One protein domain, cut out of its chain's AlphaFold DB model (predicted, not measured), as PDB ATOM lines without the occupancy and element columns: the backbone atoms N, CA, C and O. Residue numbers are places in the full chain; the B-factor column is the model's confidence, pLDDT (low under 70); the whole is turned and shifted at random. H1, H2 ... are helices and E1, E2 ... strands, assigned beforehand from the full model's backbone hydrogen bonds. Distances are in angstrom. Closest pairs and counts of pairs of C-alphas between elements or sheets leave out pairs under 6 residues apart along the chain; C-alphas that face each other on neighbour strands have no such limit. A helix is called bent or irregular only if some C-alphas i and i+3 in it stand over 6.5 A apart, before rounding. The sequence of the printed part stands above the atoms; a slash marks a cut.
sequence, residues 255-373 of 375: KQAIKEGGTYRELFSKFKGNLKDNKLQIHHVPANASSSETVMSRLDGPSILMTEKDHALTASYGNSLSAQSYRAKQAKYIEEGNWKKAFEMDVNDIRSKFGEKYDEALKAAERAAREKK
ATOM      1  N   LYS A 255     -46.236 -35.865  21.588       64.06
ATOM      2  CA  LYS A 255     -45.150 -36.630  22.219       64.06
ATOM      3  C   LYS A 255     -45.495 -38.107  22.445       64.06
ATOM      4  O   LYS A 255     -44.610 -38.946  22.335       64.06
ATOM      5  N   GLN A 256     -46.746 -38.425  22.755       64.06
ATOM      6  CA  GLN A 256     -47.192 -39.814  22.909       64.06
ATOM      7  C   GLN A 256     -47.497 -40.437  21.558       64.06
ATOM      8  O   GLN A 256     -47.116 -41.568  21.290       64.06
ATOM      9  N   ALA A 257     -48.109 -39.656  20.671       67.06
ATOM     10  CA  ALA A 257     -48.521 -40.129  19.364       67.06
ATOM     11  C   ALA A 257     -47.340 -40.632  18.520       67.06
ATOM     12  O   ALA A 257     -47.452 -41.636  17.834       67.06
ATOM     13  N   ILE A 258     -46.176 -39.982  18.604       74.50
ATOM     14  CA  ILE A 258     -44.977 -40.391  17.853       74.50
ATOM     15  C   ILE A 258     -44.364 -41.734  18.297       74.50
ATOM     16  O   ILE A 258     -43.481 -42.242  17.610       74.50
ATOM     17  N   LYS A 259     -44.809 -42.312  19.423       80.62
ATOM     18  CA  LYS A 259     -44.390 -43.646  19.891       80.62
ATOM     19  C   LYS A 259     -45.242 -44.776  19.290       80.62
ATOM     20  O   LYS A 259     -44.912 -45.949  19.442       80.62
ATOM     21  N   GLU A 260     -46.316 -44.436  18.580       79.88
ATOM     22  CA  GLU A 260     -47.317 -45.385  18.096       79.88
ATOM     23  C   GLU A 260     -46.969 -45.925  16.704       79.88
ATOM     24  O   GLU A 260     -46.783 -45.175  15.742       79.88
ATOM     25  N   GLY A 261     -46.932 -47.250  16.579       83.81
ATOM     26  CA  GLY A 261     -46.751 -47.956  15.313       83.81
ATOM     27  C   GLY A 261     -47.563 -49.245  15.272       83.81
ATOM     28  O   GLY A 261     -48.103 -49.684  16.285       83.81
ATOM     29  N   GLY A 262     -47.672 -49.848  14.096       86.44
ATOM     30  CA  GLY A 262     -48.502 -51.030  13.870       86.44
ATOM     31  C   GLY A 262     -48.884 -51.142  12.403       86.44
ATOM     32  O   GLY A 262     -48.129 -50.723  11.529       86.44
ATOM     33  N   THR A 263     -50.062 -51.673  12.109       85.81
ATOM     34  CA  THR A 263     -50.657 -51.573  10.769       85.81
ATOM     35  C   THR A 263     -51.374 -50.236  10.580       85.81
ATOM     36  O   THR A 263     -51.848 -49.613  11.535       85.81
ATOM     37  N   TYR A 264     -51.533 -49.802   9.326       86.06
ATOM     38  CA  TYR A 264     -52.339 -48.619   9.011       86.06
ATOM     39  C   TYR A 264     -53.758 -48.714   9.587       86.06
ATOM     40  O   TYR A 264     -54.285 -47.724  10.086       86.06
ATOM     41  N   ARG A 265     -54.390 -49.892   9.523       82.56
ATOM     42  CA  ARG A 265     -55.748 -50.119  10.029       82.56
ATOM     43  C   ARG A 265     -55.844 -49.890  11.530       82.56
ATOM     44  O   ARG A 265     -56.789 -49.233  11.958       82.56
ATOM     45  N   GLU A 266     -54.901 -50.413  12.309       77.44
ATOM     46  CA  GLU A 266     -54.877 -50.250  13.767       77.44
ATOM     47  C   GLU A 266     -54.713 -48.780  14.139       77.44
ATOM     48  O   GLU A 266     -55.560 -48.236  14.843       77.44
ATOM     49  N   LEU A 267     -53.707 -48.107  13.573       79.62
ATOM     50  CA  LEU A 267     -53.472 -46.683  13.822       79.62
ATOM     51  C   LEU A 267     -54.658 -45.827  13.370       79.62
ATOM     52  O   LEU A 267     -55.093 -44.923  14.082       79.62
ATOM     53  N   PHE A 268     -55.228 -46.118  12.200       79.75
ATOM     54  CA  PHE A 268     -56.392 -45.391  11.711       79.75
ATOM     55  C   PHE A 268     -57.598 -45.598  12.619       79.75
ATOM     56  O   PHE A 268     -58.294 -44.632  12.889       79.75
ATOM     57  N   SER A 269     -57.841 -46.818  13.101       73.19
ATOM     58  CA  SER A 269     -58.976 -47.121  13.983       73.19
ATOM     59  C   SER A 269     -58.799 -46.475  15.357       73.19
ATOM     60  O   SER A 269     -59.736 -45.858  15.853       73.19
ATOM     61  N   LYS A 270     -57.585 -46.548  15.913       69.00
ATOM     62  CA  LYS A 270     -57.216 -46.007  17.227       69.00
ATOM     63  C   LYS A 270     -57.238 -44.476  17.271       69.00
ATOM     64  O   LYS A 270     -57.627 -43.897  18.277       69.00
ATOM     65  N   PHE A 271     -56.853 -43.804  16.182       72.75
ATOM     66  CA  PHE A 271     -56.678 -42.342  16.167       72.75
ATOM     67  C   PHE A 271     -57.660 -41.589  15.260       72.75
ATOM     68  O   PHE A 271     -57.518 -40.376  15.055       72.75
ATOM     69  N   LYS A 272     -58.673 -42.272  14.708       68.38
ATOM     70  CA  LYS A 272     -59.697 -41.651  13.854       68.38
ATOM     71  C   LYS A 272     -60.356 -40.480  14.587       68.38
ATOM     72  O   LYS A 272     -60.923 -40.654  15.655       68.38
ATOM     73  N   GLY A 273     -60.312 -39.290  13.990       67.25
ATOM     74  CA  GLY A 273     -60.885 -38.062  14.563       67.25
ATOM     75  C   GLY A 273     -59.856 -37.142  15.221       67.25
ATOM     76  O   GLY A 273     -60.003 -35.934  15.123       67.25
ATOM     77  N   ASN A 274     -58.755 -37.686  15.747       69.31
ATOM     78  CA  ASN A 274     -57.742 -36.896  16.455       69.31
ATOM     79  C   ASN A 274     -56.520 -36.550  15.590       69.31
ATOM     80  O   ASN A 274     -55.776 -35.633  15.926       69.31
ATOM     81  N   LEU A 275     -56.309 -37.236  14.459       78.81
ATOM     82  CA  LEU A 275     -55.138 -37.025  13.592       78.81
ATOM     83  C   LEU A 275     -55.007 -35.577  13.097       78.81
ATOM     84  O   LEU A 275     -53.961 -34.952  13.260       78.81
ATOM     85  N   LYS A 276     -56.080 -35.036  12.505       80.19
ATOM     86  CA  LYS A 276     -56.062 -33.714  11.865       80.19
ATOM     87  C   LYS A 276     -55.863 -32.597  12.886       80.19
ATOM     88  O   LYS A 276     -54.999 -31.745  12.692       80.19
ATOM     89  N   ASP A 277     -56.615 -32.643  13.979       75.81
ATOM     90  CA  ASP A 277     -56.597 -31.602  15.011       75.81
ATOM     91  C   ASP A 277     -55.249 -31.561  15.749       75.81
ATOM     92  O   ASP A 277     -54.794 -30.495  16.162       75.81
ATOM     93  N   ASN A 278     -54.547 -32.700  15.805       72.00
ATOM     94  CA  ASN A 278     -53.220 -32.819  16.406       72.00
ATOM     95  C   ASN A 278     -52.057 -32.700  15.407       72.00
ATOM     96  O   ASN A 278     -50.899 -32.837  15.807       72.00
ATOM     97  N   LYS A 279     -52.320 -32.416  14.121       86.56
ATOM     98  CA  LYS A 279     -51.302 -32.344  13.049       86.56
ATOM     99  C   LYS A 279     -50.449 -33.618  12.948       86.56
ATOM    100  O   LYS A 279     -49.224 -33.558  12.809       86.56
ATOM    101  N   LEU A 280     -51.104 -34.769  13.052       86.69
ATOM    102  CA  LEU A 280     -50.502 -36.096  12.967       86.69
ATOM    103  C   LEU A 280     -50.910 -36.789  11.668       86.69
ATOM    104  O   LEU A 280     -52.024 -36.621  11.170       86.69
ATOM    105  N   GLN A 281     -50.005 -37.599  11.131       91.31
ATOM    106  CA  GLN A 281     -50.213 -38.389   9.926       91.31
ATOM    107  C   GLN A 281     -49.654 -39.799  10.118       91.31
ATOM    108  O   GLN A 281     -48.634 -40.001  10.773       91.31
ATOM    109  N   ILE A 282     -50.347 -40.777   9.536       93.06
ATOM    110  CA  ILE A 282     -49.891 -42.165   9.499       93.06
ATOM    111  C   ILE A 282     -48.955 -42.306   8.299       93.06
ATOM    112  O   ILE A 282     -49.356 -42.042   7.163       93.06
ATOM    113  N   HIS A 283     -47.721 -42.712   8.563       95.62
ATOM    114  CA  HIS A 283     -46.682 -42.933   7.573       95.62
ATOM    115  C   HIS A 283     -46.446 -44.429   7.386       95.62
ATOM    116  O   HIS A 283     -46.062 -45.121   8.327       95.62
ATOM    117  N   HIS A 284     -46.675 -44.925   6.172       95.69
ATOM    118  CA  HIS A 284     -46.374 -46.305   5.798       95.69
ATOM    119  C   HIS A 284     -44.865 -46.532   5.680       95.69
ATOM    120  O   HIS A 284     -44.172 -45.726   5.065       95.69
ATOM    121  N   VAL A 285     -44.396 -47.655   6.223       94.62
ATOM    122  CA  VAL A 285     -42.990 -48.080   6.260       94.62
ATOM    123  C   VAL A 285     -42.958 -49.576   5.912       94.62
ATOM    124  O   VAL A 285     -43.180 -50.368   6.822       94.62
ATOM    125  N   PRO A 286     -42.726 -50.023   4.657       95.12
ATOM    126  CA  PRO A 286     -42.427 -49.242   3.453       95.12
ATOM    127  C   PRO A 286     -43.592 -48.380   2.960       95.12
ATOM    128  O   PRO A 286     -44.750 -48.687   3.237       95.12
ATOM    129  N   ALA A 287     -43.312 -47.366   2.136       93.00
ATOM    130  CA  ALA A 287     -44.344 -46.502   1.565       93.00
ATOM    131  C   ALA A 287     -45.417 -47.296   0.794       93.00
ATOM    132  O   ALA A 287     -45.090 -48.093  -0.082       93.00
ATOM    133  N   ASN A 288     -46.704 -47.007   1.016       89.75
ATOM    134  CA  ASN A 288     -47.810 -47.748   0.384       89.75
ATOM    135  C   ASN A 288     -47.728 -47.802  -1.153       89.75
ATOM    136  O   ASN A 288     -48.060 -48.807  -1.762       89.75
ATOM    137  N   ALA A 289     -47.262 -46.726  -1.792       87.19
ATOM    138  CA  ALA A 289     -47.110 -46.676  -3.248       87.19
ATOM    139  C   ALA A 289     -45.934 -47.520  -3.789       87.19
ATOM    140  O   ALA A 289     -45.711 -47.533  -4.995       87.19
ATOM    141  N   SER A 290     -45.175 -48.191  -2.917       84.88
ATOM    142  CA  SER A 290     -44.131 -49.148  -3.297       84.88
ATOM    143  C   SER A 290     -44.617 -50.603  -3.335       84.88
ATOM    144  O   SER A 290     -43.905 -51.458  -3.846       84.88
ATOM    145  N   SER A 291     -45.828 -50.895  -2.853       77.44
ATOM    146  CA  SER A 291     -46.420 -52.237  -2.881       77.44
ATOM    147  C   SER A 291     -47.721 -52.249  -3.678       77.44
ATOM    148  O   SER A 291     -48.566 -51.374  -3.489       77.44
ATOM    149  N   SER A 292     -47.929 -53.260  -4.525       73.38
ATOM    150  CA  SER A 292     -49.245 -53.489  -5.126       73.38
ATOM    151  C   SER A 292     -50.211 -54.089  -4.101       73.38
ATOM    152  O   SER A 292     -49.810 -54.852  -3.220       73.38
ATOM    153  N   GLU A 293     -51.508 -53.805  -4.254       64.44
ATOM    154  CA  GLU A 293     -52.551 -54.362  -3.374       64.44
ATOM    155  C   GLU A 293     -52.593 -55.898  -3.388       64.44
ATOM    156  O   GLU A 293     -53.028 -56.515  -2.419       64.44
ATOM    157  N   THR A 294     -52.108 -56.520  -4.468       63.19
ATOM    158  CA  THR A 294     -51.976 -57.977  -4.598       63.19
ATOM    159  C   THR A 294     -50.890 -58.574  -3.703       63.19
ATOM    160  O   THR A 294     -50.965 -59.762  -3.402       63.19
ATOM    161  N   VAL A 295     -49.897 -57.782  -3.282       68.38
ATOM    162  CA  VAL A 295     -48.829 -58.223  -2.369       68.38
ATOM    163  C   VAL A 295     -49.182 -57.877  -0.923       68.38
ATOM    164  O   VAL A 295     -48.958 -58.685  -0.028       68.38
ATOM    165  N   MET A 296     -49.766 -56.700  -0.681       75.00
ATOM    166  CA  MET A 296     -50.270 -56.308   0.636       75.00
ATOM    167  C   MET A 296     -51.371 -55.257   0.494       75.00
ATOM    168  O   MET A 296     -51.218 -54.269  -0.221       75.00
ATOM    169  N   SER A 297     -52.465 -55.421   1.239       82.12
ATOM    170  CA  SER A 297     -53.483 -54.374   1.336       82.12
ATOM    171  C   SER A 297     -52.910 -53.133   2.018       82.12
ATOM    172  O   SER A 297     -52.289 -53.238   3.076       82.12
ATOM    173  N   ARG A 298     -53.233 -51.941   1.503       79.38
ATOM    174  CA  ARG A 298     -52.910 -50.655   2.148       79.38
ATOM    175  C   ARG A 298     -53.234 -50.626   3.644       79.38
ATOM    176  O   ARG A 298     -52.519 -49.993   4.419       79.38
ATOM    177  N   LEU A 299     -54.335 -51.264   4.040       79.81
ATOM    178  CA  LEU A 299     -54.803 -51.286   5.426       79.81
ATOM    179  C   LEU A 299     -53.901 -52.124   6.338       79.81
ATOM    180  O   LEU A 299     -53.803 -51.838   7.526       79.81
ATOM    181  N   ASP A 300     -53.233 -53.126   5.784       82.62
ATOM    182  CA  ASP A 300     -52.419 -54.075   6.539       82.62
ATOM    183  C   ASP A 300     -50.923 -53.735   6.467       82.62
ATOM    184  O   ASP A 300     -50.108 -54.389   7.113       82.62
ATOM    185  N   GLY A 301     -50.570 -52.682   5.724       85.38
ATOM    186  CA  GLY A 301     -49.204 -52.200   5.608       85.38
ATOM    187  C   GLY A 301     -48.651 -51.684   6.948       85.38
ATOM    188  O   GLY A 301     -49.329 -50.884   7.609       85.38
ATOM    189  N   PRO A 302     -47.428 -52.091   7.342       92.50
ATOM    190  CA  PRO A 302     -46.739 -51.544   8.509       92.50
ATOM    191  C   PRO A 302     -46.600 -50.023   8.410       92.50
ATOM    192  O   PRO A 302     -46.370 -49.462   7.338       92.50
ATOM    193  N   SER A 303     -46.830 -49.343   9.525       95.75
ATOM    194  CA  SER A 303     -46.960 -47.894   9.595       95.75
ATOM    195  C   SER A 303     -46.566 -47.363  10.969       95.75
ATOM    196  O   SER A 303     -46.697 -48.053  11.981       95.75
ATOM    197  N   ILE A 304     -46.148 -46.103  11.005       94.00
ATOM    198  CA  ILE A 304     -45.927 -45.340  12.233       94.00
ATOM    199  C   ILE A 304     -46.752 -44.063  12.223       94.00
ATOM    200  O   ILE A 304     -47.086 -43.527  11.164       94.00
ATOM    201  N   LEU A 305     -47.071 -43.555  13.403       92.00
ATOM    202  CA  LEU A 305     -47.671 -42.244  13.558       92.00
ATOM    203  C   LEU A 305     -46.563 -41.194  13.697       92.00
ATOM    204  O   LEU A 305     -45.619 -41.355  14.465       92.00
ATOM    205  N   MET A 306     -46.659 -40.108  12.937       92.12
ATOM    206  CA  MET A 306     -45.681 -39.021  12.980       92.12
ATOM    207  C   MET A 306     -46.333 -37.659  12.803       92.12
ATOM    208  O   MET A 306     -47.481 -37.547  12.373       92.12
ATOM    209  N   THR A 307     -45.608 -36.599  13.152       92.12
ATOM    210  CA  THR A 307     -46.103 -35.239  12.906       92.12
ATOM    211  C   THR A 307     -46.158 -34.957  11.406       92.12
ATOM    212  O   THR A 307     -45.320 -35.437  10.646       92.12
ATOM    213  N   GLU A 308     -47.109 -34.133  10.967       91.31
ATOM    214  CA  GLU A 308     -47.218 -33.705   9.565       91.31
ATOM    215  C   GLU A 308     -45.920 -33.052   9.057       91.31
ATOM    216  O   GLU A 308     -45.508 -33.276   7.920       91.31
ATOM    217  N   LYS A 309     -45.236 -32.296   9.925       94.00
ATOM    218  CA  LYS A 309     -43.951 -31.663   9.606       94.00
ATOM    219  C   LYS A 309     -42.852 -32.694   9.353       94.00
ATOM    220  O   LYS A 309     -42.096 -32.536   8.401       94.00
ATOM    221  N   ASP A 310     -42.757 -33.725  10.189       95.44
ATOM    222  CA  ASP A 310     -41.737 -34.764  10.030       95.44
ATOM    223  C   ASP A 310     -42.063 -35.680   8.848       95.44
ATOM    224  O   ASP A 310     -41.167 -36.038   8.089       95.44
ATOM    225  N   HIS A 311     -43.346 -35.978   8.618       95.94
ATOM    226  CA  HIS A 311     -43.774 -36.735   7.445       95.94
ATOM    227  C   HIS A 311     -43.351 -36.058   6.147       95.94
ATOM    228  O   HIS A 311     -42.844 -36.728   5.255       95.94
ATOM    229  N   ALA A 312     -43.458 -34.730   6.073       95.38
ATOM    230  CA  ALA A 312     -43.031 -33.973   4.902       95.38
ATOM    231  C   ALA A 312     -41.523 -34.078   4.593       95.38
ATOM    232  O   ALA A 312     -41.099 -33.752   3.483       95.38
ATOM    233  N   LEU A 313     -40.712 -34.513   5.562       96.69
ATOM    234  CA  LEU A 313     -39.266 -34.642   5.427       96.69
ATOM    235  C   LEU A 313     -38.821 -36.066   5.070       96.69
ATOM    236  O   LEU A 313     -37.658 -36.232   4.697       96.69
ATOM    237  N   THR A 314     -39.676 -37.092   5.166       97.25
ATOM    238  CA  THR A 314     -39.283 -38.472   4.824       97.25
ATOM    239  C   THR A 314     -38.986 -38.607   3.329       97.25
ATOM    240  O   THR A 314     -39.546 -37.905   2.487       97.25
ATOM    241  N   ALA A 315     -38.050 -39.484   2.963       97.44
ATOM    242  CA  ALA A 315     -37.579 -39.591   1.580       97.44
ATOM    243  C   ALA A 315     -38.660 -40.101   0.624       97.44
ATOM    244  O   ALA A 315     -38.612 -39.798  -0.565       97.44
ATOM    245  N   SER A 316     -39.641 -40.841   1.134       95.50
ATOM    246  CA  SER A 316     -40.772 -41.347   0.365       95.50
ATOM    247  C   SER A 316     -41.935 -40.351   0.252       95.50
ATOM    248  O   SER A 316     -42.896 -40.650  -0.462       95.50
ATOM    249  N   TYR A 317     -41.865 -39.171   0.883       94.31
ATOM    250  CA  TYR A 317     -42.942 -38.178   0.878       94.31
ATOM    251  C   TYR A 317     -43.006 -37.338  -0.408       94.31
ATOM    252  O   TYR A 317     -42.002 -36.899  -0.967       94.31
ATOM    253  N   GLY A 318     -44.233 -37.049  -0.852       90.81
ATOM    254  CA  GLY A 318     -44.501 -36.103  -1.932       90.81
ATOM    255  C   GLY A 318     -44.197 -36.628  -3.341       90.81
ATOM    256  O   GLY A 318     -44.040 -37.829  -3.583       90.81
ATOM    257  N   ASN A 319     -44.159 -35.703  -4.304       92.50
ATOM    258  CA  ASN A 319     -44.085 -36.015  -5.737       92.50
ATOM    259  C   ASN A 319     -42.757 -35.618  -6.407       92.50
ATOM    260  O   ASN A 319     -42.675 -35.563  -7.632       92.50
ATOM    261  N   SER A 320     -41.714 -35.320  -5.633       94.75
ATOM    262  CA  SER A 320     -40.401 -35.011  -6.204       94.75
ATOM    263  C   SER A 320     -39.806 -36.231  -6.916       94.75
ATOM    264  O   SER A 320     -40.098 -37.380  -6.574       94.75
ATOM    265  N   LEU A 321     -38.924 -35.988  -7.889       96.12
ATOM    266  CA  LEU A 321     -38.224 -37.061  -8.603       96.12
ATOM    267  C   LEU A 321     -37.429 -37.963  -7.644       96.12
ATOM    268  O   LEU A 321     -37.371 -39.179  -7.837       96.12
ATOM    269  N   SER A 322     -36.856 -37.386  -6.581       94.75
ATOM    270  CA  SER A 322     -36.151 -38.139  -5.541       94.75
ATOM    271  C   SER A 322     -37.090 -39.070  -4.774       94.75
ATOM    272  O   SER A 322     -36.743 -40.233  -4.586       94.75
ATOM    273  N   ALA A 323     -38.288 -38.608  -4.402       93.69
ATOM    274  CA  ALA A 323     -39.261 -39.423  -3.679       93.69
ATOM    275  C   ALA A 323     -39.849 -40.541  -4.546       93.69
ATOM    276  O   ALA A 323     -39.992 -41.676  -4.093       93.69
ATOM    277  N   GLN A 324     -40.116 -40.260  -5.824       93.50
ATOM    278  CA  GLN A 324     -40.518 -41.287  -6.789       93.50
ATOM    279  C   GLN A 324     -39.425 -42.352  -6.959       93.50
ATOM    280  O   GLN A 324     -39.706 -43.545  -6.866       93.50
ATOM    281  N   SER A 325     -38.168 -41.926  -7.128       94.62
ATOM    282  CA  SER A 325     -37.021 -42.837  -7.250       94.62
ATOM    283  C   SER A 325     -36.808 -43.671  -5.985       94.62
ATOM    284  O   SER A 325     -36.432 -44.839  -6.063       94.62
ATOM    285  N   TYR A 326     -37.048 -43.084  -4.813       96.88
ATOM    286  CA  TYR A 326     -36.967 -43.775  -3.533       96.88
ATOM    287  C   TYR A 326     -38.034 -44.877  -3.424       96.88
ATOM    288  O   TYR A 326     -37.694 -46.029  -3.160       96.88
ATOM    289  N   ARG A 327     -39.300 -44.564  -3.735       96.44
ATOM    290  CA  ARG A 327     -40.392 -45.556  -3.746       96.44
ATOM    291  C   ARG A 327     -40.191 -46.643  -4.802       96.44
ATOM    292  O   ARG A 327     -40.493 -47.798  -4.534       96.44
ATOM    293  N   ALA A 328     -39.622 -46.310  -5.962       94.31
ATOM    294  CA  ALA A 328     -39.278 -47.297  -6.988       94.31
ATOM    295  C   ALA A 328     -38.206 -48.294  -6.505       94.31
ATOM    296  O   ALA A 328     -38.282 -49.483  -6.803       94.31
ATOM    297  N   LYS A 329     -37.227 -47.836  -5.713       96.75
ATOM    298  CA  LYS A 329     -36.244 -48.728  -5.073       96.75
ATOM    299  C   LYS A 329     -36.897 -49.648  -4.040       96.75
ATOM    300  O   LYS A 329     -36.573 -50.831  -4.017       96.75
ATOM    301  N   GLN A 330     -37.818 -49.126  -3.224       96.50
ATOM    302  CA  GLN A 330     -38.602 -49.951  -2.299       96.50
ATOM    303  C   GLN A 330     -39.421 -51.004  -3.054       96.50
ATOM    304  O   GLN A 330     -39.370 -52.176  -2.692       96.50
ATOM    305  N   ALA A 331     -40.091 -50.606  -4.141       94.12
ATOM    306  CA  ALA A 331     -40.898 -51.499  -4.967       94.12
ATOM    307  C   ALA A 331     -40.071 -52.644  -5.551       94.12
ATOM    308  O   ALA A 331     -40.465 -53.799  -5.438       94.12
ATOM    309  N   LYS A 332     -38.871 -52.350  -6.062       94.88
ATOM    310  CA  LYS A 332     -37.953 -53.382  -6.553       94.88
ATOM    311  C   LYS A 332     -37.599 -54.409  -5.470       94.88
ATOM    312  O   LYS A 332     -37.615 -55.604  -5.738       94.88
ATOM    313  N   TYR A 333     -37.306 -53.967  -4.244       95.25
ATOM    314  CA  TYR A 333     -37.041 -54.907  -3.150       95.25
ATOM    315  C   TYR A 333     -38.271 -55.734  -2.778       95.25
ATOM    316  O   TYR A 333     -38.128 -56.916  -2.493       95.25
ATOM    317  N   ILE A 334     -39.462 -55.137  -2.807       92.06
ATOM    318  CA  ILE A 334     -40.724 -55.832  -2.541       92.06
ATOM    319  C   ILE A 334     -41.012 -56.895  -3.614       92.06
ATOM    320  O   ILE A 334     -41.344 -58.026  -3.266       92.06
ATOM    321  N   GLU A 335     -40.825 -56.570  -4.896       90.44
ATOM    322  CA  GLU A 335     -40.978 -57.499  -6.028       90.44
ATOM    323  C   GLU A 335     -39.992 -58.676  -5.957       90.44
ATOM    324  O   GLU A 335     -40.346 -59.808  -6.279       90.44
ATOM    325  N   GLU A 336     -38.772 -58.431  -5.474       92.00
ATOM    326  CA  GLU A 336     -37.746 -59.456  -5.231       92.00
ATOM    327  C   GLU A 336     -37.994 -60.274  -3.939       92.00
ATOM    328  O   GLU A 336     -37.180 -61.126  -3.581       92.00
ATOM    329  N   GLY A 337     -39.091 -60.020  -3.212       90.31
ATOM    330  CA  GLY A 337     -39.425 -60.690  -1.948       90.31
ATOM    331  C   GLY A 337     -38.624 -60.197  -0.736       90.31
ATOM    332  O   GLY A 337     -38.725 -60.759   0.351       90.31
ATOM    333  N   ASN A 338     -37.841 -59.131  -0.886       94.38
ATOM    334  CA  ASN A 338     -36.994 -58.558   0.156       94.38
ATOM    335  C   ASN A 338     -37.675 -57.384   0.882       94.38
ATOM    336  O   ASN A 338     -37.166 -56.260   0.938       94.38
ATOM    337  N   TRP A 339     -38.839 -57.657   1.470       92.50
ATOM    338  CA  TRP A 339     -39.628 -56.671   2.213       92.50
ATOM    339  C   TRP A 339     -38.864 -56.031   3.371       92.50
ATOM    340  O   TRP A 339     -38.947 -54.819   3.572       92.50
ATOM    341  N   LYS A 340     -38.069 -56.827   4.097       95.19
ATOM    342  CA  LYS A 340     -37.254 -56.334   5.212       95.19
ATOM    343  C   LYS A 340     -36.301 -55.227   4.766       95.19
ATOM    344  O   LYS A 340     -36.162 -54.228   5.459       95.19
ATOM    345  N   LYS A 341     -35.704 -55.348   3.577       96.94
ATOM    346  CA  LYS A 341     -34.813 -54.315   3.041       96.94
ATOM    347  C   LYS A 341     -35.562 -53.044   2.642       96.94
ATOM    348  O   LYS A 341     -35.062 -51.952   2.890       96.94
ATOM    349  N   ALA A 342     -36.767 -53.167   2.081       96.19
ATOM    350  CA  ALA A 342     -37.626 -52.010   1.815       96.19
ATOM    351  C   ALA A 342     -38.049 -51.291   3.110       96.19
ATOM    352  O   ALA A 342     -38.125 -50.061   3.123       96.19
ATOM    353  N   PHE A 343     -38.284 -52.043   4.193       96.25
ATOM    354  CA  PHE A 343     -38.598 -51.509   5.522       96.25
ATOM    355  C   PHE A 343     -37.383 -50.802   6.138       96.25
ATOM    356  O   PHE A 343     -37.480 -49.667   6.601       96.25
ATOM    357  N   GLU A 344     -36.209 -51.437   6.077       98.06
ATOM    358  CA  GLU A 344     -34.947 -50.881   6.576       98.06
ATOM    359  C   GLU A 344     -34.546 -49.585   5.861       98.06
ATOM    360  O   GLU A 344     -33.925 -48.723   6.481       98.06
ATOM    361  N   MET A 345     -34.917 -49.402   4.585       97.94
ATOM    362  CA  MET A 345     -34.727 -48.118   3.901       97.94
ATOM    363  C   MET A 345     -35.407 -46.975   4.663       97.94
ATOM    364  O   MET A 345     -34.749 -45.976   4.953       97.94
ATOM    365  N   ASP A 346     -36.678 -47.144   5.040       98.12
ATOM    366  CA  ASP A 346     -37.433 -46.115   5.762       98.12
ATOM    367  C   ASP A 346     -36.955 -45.957   7.204       98.12
ATOM    368  O   ASP A 346     -36.815 -44.829   7.670       98.12
ATOM    369  N   VAL A 347     -36.606 -47.051   7.894       97.75
ATOM    370  CA  VAL A 347     -35.974 -46.981   9.227       97.75
ATOM    371  C   VAL A 347     -34.713 -46.117   9.188       97.75
ATOM    372  O   VAL A 347     -34.537 -45.239  10.033       97.75
ATOM    373  N   ASN A 348     -33.839 -46.343   8.205       98.06
ATOM    374  CA  ASN A 348     -32.591 -45.599   8.065       98.06
ATOM    375  C   ASN A 348     -32.844 -44.131   7.705       98.06
ATOM    376  O   ASN A 348     -32.203 -43.245   8.270       98.06
ATOM    377  N   ASP A 349     -33.792 -43.862   6.806       98.50
ATOM    378  CA  ASP A 349     -34.183 -42.504   6.438       98.50
ATOM    379  C   ASP A 349     -34.713 -41.718   7.646       98.50
ATOM    380  O   ASP A 349     -34.223 -40.625   7.948       98.50
ATOM    381  N   ILE A 350     -35.655 -42.307   8.384       97.81
ATOM    382  CA  ILE A 350     -36.281 -41.718   9.570       97.81
ATOM    383  C   ILE A 350     -35.228 -41.468  10.654       97.81
ATOM    384  O   ILE A 350     -35.122 -40.347  11.156       97.81
ATOM    385  N   ARG A 351     -34.380 -42.454  10.968       97.75
ATOM    386  CA  ARG A 351     -33.309 -42.287  11.965       97.75
ATOM    387  C   ARG A 351     -32.281 -41.235  11.565       97.75
ATOM    388  O   ARG A 351     -31.835 -40.474  12.418       97.75
ATOM    389  N   SER A 352     -31.941 -41.131  10.279       98.00
ATOM    390  CA  SER A 352     -30.994 -40.112   9.806       98.00
ATOM    391  C   SER A 352     -31.499 -38.677  10.009       98.00
ATOM    392  O   SER A 352     -30.694 -37.762  10.180       98.00
ATOM    393  N   LYS A 353     -32.824 -38.477  10.017       96.81
ATOM    394  CA  LYS A 353     -33.469 -37.160  10.134       96.81
ATOM    395  C   LYS A 353     -33.907 -36.826  11.551       96.81
ATOM    396  O   LYS A 353     -33.912 -35.655  11.925       96.81
ATOM    397  N   PHE A 354     -34.301 -37.838  12.321       95.06
ATOM    398  CA  PHE A 354     -34.984 -37.649  13.601       95.06
ATOM    399  C   PHE A 354     -34.312 -38.376  14.772       95.06
ATOM    400  O   PHE A 354     -34.830 -38.321  15.887       95.06
ATOM    401  N   GLY A 355     -33.179 -39.047  14.545       94.62
ATOM    402  CA  GLY A 355     -32.526 -39.873  15.559       94.62
ATOM    403  C   GLY A 355     -33.465 -40.963  16.071       94.62
ATOM    404  O   GLY A 355     -34.176 -41.600  15.296       94.62
ATOM    405  N   GLU A 356     -33.510 -41.137  17.387       88.88
ATOM    406  CA  GLU A 356     -34.296 -42.182  18.061       88.88
ATOM    407  C   GLU A 356     -35.767 -41.791  18.294       88.88
ATOM    408  O   GLU A 356     -36.529 -42.548  18.893       88.88
ATOM    409  N   LYS A 357     -36.204 -40.618  17.812       89.00
ATOM    410  CA  LYS A 357     -37.541 -40.054  18.074       89.00
ATOM    411  C   LYS A 357     -38.700 -41.012  17.764       89.00
ATOM    412  O   LYS A 357     -39.733 -40.932  18.421       89.00
ATOM    413  N   TYR A 358     -38.535 -41.879  16.765       92.06
ATOM    414  CA  TYR A 358     -39.564 -42.797  16.267       92.06
ATOM    415  C   TYR A 358     -39.227 -44.276  16.512       92.06
ATOM    416  O   TYR A 358     -39.896 -45.151  15.970       92.06
ATOM    417  N   ASP A 359     -38.203 -44.592  17.309       86.56
ATOM    418  CA  ASP A 359     -37.703 -45.966  17.445       86.56
ATOM    419  C   ASP A 359     -38.731 -46.936  18.045       86.56
ATOM    420  O   ASP A 359     -38.817 -48.088  17.617       86.56
ATOM    421  N   GLU A 360     -39.540 -46.486  19.003       80.12
ATOM    422  CA  GLU A 360     -40.631 -47.292  19.572       80.12
ATOM    423  C   GLU A 360     -41.713 -47.601  18.532       80.12
ATOM    424  O   GLU A 360     -42.101 -48.762  18.368       80.12
ATOM    425  N   ALA A 361     -42.122 -46.591  17.763       83.00
ATOM    426  CA  ALA A 361     -43.092 -46.757  16.689       83.00
ATOM    427  C   ALA A 361     -42.553 -47.687  15.590       83.00
ATOM    428  O   ALA A 361     -43.260 -48.579  15.123       83.00
ATOM    429  N   LEU A 362     -41.276 -47.540  15.217       86.88
ATOM    430  CA  LEU A 362     -40.613 -48.397  14.233       86.88
ATOM    431  C   LEU A 362     -40.526 -49.853  14.711       86.88
ATOM    432  O   LEU A 362     -40.809 -50.758  13.928       86.88
ATOM    433  N   LYS A 363     -40.224 -50.098  15.995       86.00
ATOM    434  CA  LYS A 363     -40.278 -51.449  16.587       86.00
ATOM    435  C   LYS A 363     -41.688 -52.037  16.505       86.00
ATOM    436  O   LYS A 363     -41.843 -53.218  16.199       86.00
ATOM    437  N   ALA A 364     -42.723 -51.238  16.766       74.00
ATOM    438  CA  ALA A 364     -44.108 -51.688  16.662       74.00
ATOM    439  C   ALA A 364     -44.517 -52.002  15.210       74.00
ATOM    440  O   ALA A 364     -45.113 -53.051  14.966       74.00
ATOM    441  N   ALA A 365     -44.123 -51.166  14.248       86.44
ATOM    442  CA  ALA A 365     -44.331 -51.419  12.822       86.44
ATOM    443  C   ALA A 365     -43.588 -52.681  12.340       86.44
ATOM    444  O   ALA A 365     -44.147 -53.467  11.575       86.44
ATOM    445  N   GLU A 366     -42.365 -52.926  12.827       87.25
ATOM    446  CA  GLU A 366     -41.603 -54.141  12.507       87.25
ATOM    447  C   GLU A 366     -42.311 -55.403  13.026       87.25
ATOM    448  O   GLU A 366     -42.407 -56.405  12.316       87.25
ATOM    449  N   ARG A 367     -42.855 -55.356  14.254       83.75
ATOM    450  CA  ARG A 367     -43.665 -56.457  14.803       83.75
ATOM    451  C   ARG A 367     -44.895 -56.727  13.940       83.75
ATOM    452  O   ARG A 367     -45.115 -57.876  13.568       83.75
ATOM    453  N   ALA A 368     -45.640 -55.685  13.569       80.62
ATOM    454  CA  ALA A 368     -46.823 -55.820  12.722       80.62
ATOM    455  C   ALA A 368     -46.489 -56.456  11.363       80.62
ATOM    456  O   ALA A 368     -47.208 -57.331  10.880       80.62
ATOM    457  N   ALA A 369     -45.360 -56.081  10.762       85.31
ATOM    458  CA  ALA A 369     -44.921 -56.666   9.504       85.31
ATOM    459  C   ALA A 369     -44.607 -58.171   9.609       85.31
ATOM    460  O   ALA A 369     -44.981 -58.945   8.724       85.31
ATOM    461  N   ARG A 370     -43.982 -58.599  10.716       84.44
ATOM    462  CA  ARG A 370     -43.720 -60.019  11.012       84.44
ATOM    463  C   ARG A 370     -45.011 -60.800  11.251       84.44
ATOM    464  O   ARG A 370     -45.171 -61.898  10.728       84.44
ATOM    465  N   GLU A 371     -45.966 -60.224  11.982       85.31
ATOM    466  CA  GLU A 371     -47.287 -60.831  12.210       85.31
ATOM    467  C   GLU A 371     -48.068 -61.015  10.899       85.31
ATOM    468  O   GLU A 371     -48.757 -62.021  10.710       85.31
ATOM    469  N   LYS A 372     -47.896 -60.090   9.946       84.12
ATOM    470  CA  LYS A 372     -48.434 -60.192   8.581       84.12
ATOM    471  C   LYS A 372     -47.606 -61.072   7.639       84.12
ATOM    472  O   LYS A 372     -47.970 -61.192   6.472       84.12
ATOM    473  N   LYS A 373     -46.545 -61.720   8.135       87.94
ATOM    474  CA  LYS A 373     -45.665 -62.628   7.380       87.94
ATOM    475  C   LYS A 373     -45.040 -61.974   6.144       87.94
ATOM    476  O   LYS A 373     -44.902 -62.617   5.106       87.94
TER     477      LYS A 373
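This is residues 255 to 373 of the 375 residues of an uncharacterized protein of Streptococcus cristatus (UniProt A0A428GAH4). A small antiparallel sheet, E1-E3-E2, is sandwiched between short H1 on one face and arm H4b on the other. The long helix H4 folds back on itself, and H3 packs on its first arm, H4a, away from the sheet. The printed part has 119 residues, with four named helices and three named strands in the order E1, H1, E2, E3, H2, H3, H4, and is mostly helix by class, helices holding 60 of the 74 residues in named elements. The whole is compact, radius of gyration of the C-alphas 13.1 A, spanning 37 by 29 by 23 A.

E1, residues 261 to 263, begins at C-alpha (-46.751, -47.956, 15.313). H1 is 264 to 271, E2 280 to 284, E3 302 to 307 (16.9 A), H2 308 to 311 and H3 321 to 335 (20.8 A). H4, 339 to 371, assigned as one helix by its hydrogen bonds, is bent: C-alphas 353 and 356 are 9.4 A apart. Its arms are H4a, 339 to 353 (21.9 A), and H4b, 356 to 371 (23.5 A), ending at (-47.287, -60.831, 12.210); H4b is irregular, C-alphas 357 and 360 being 8.0 A apart.

N 262 and O 303 are 2.9 A apart between E1 and E3; N 283 and O 304, 2.8 A, in hairpin E2-E3. E1, H1, E2 form a split strand-helix-strand unit, E3 between its two strands, with a right-handed crossover. In three layers, helices on both faces, H1 has a height over the sheet of 7.4 A and H4b, on the opposite face, 6.6 A. The closest C-alphas are Tyr 264 and Ser 303, 5.5 A, for H1 and E3, and Gly 261 and Ala 361, 4.1 A, for E1 and H4b. H2 only grazes the sheet. H3 and H4a, a helical hairpin, touch through residues 329 to 334 and 339 to 345, closest C-alphas Gln 330 and Ala 342, 4.7 A, at a shallow tilt of 32 degrees, only just short of steep. H4a and H4b touch, opposite ways at 10 degrees, closest C-alphas Val 347 and Leu 362, 7.0 A. Each O i to N i+4 pair is within hydrogen-bond range in H1 and H3, 10 of 11 in H4a and 10 of 12 in H4b; H2 is too short for one.

The C-alphas of Asp 277 and Glu 336, the two farthest apart, are 39.3 A apart. The printed part has no cut; the link E2 to E3 is long. Residues 255 to 257, 270, 272 to 274 and 293 to 295 have pLDDT under 70.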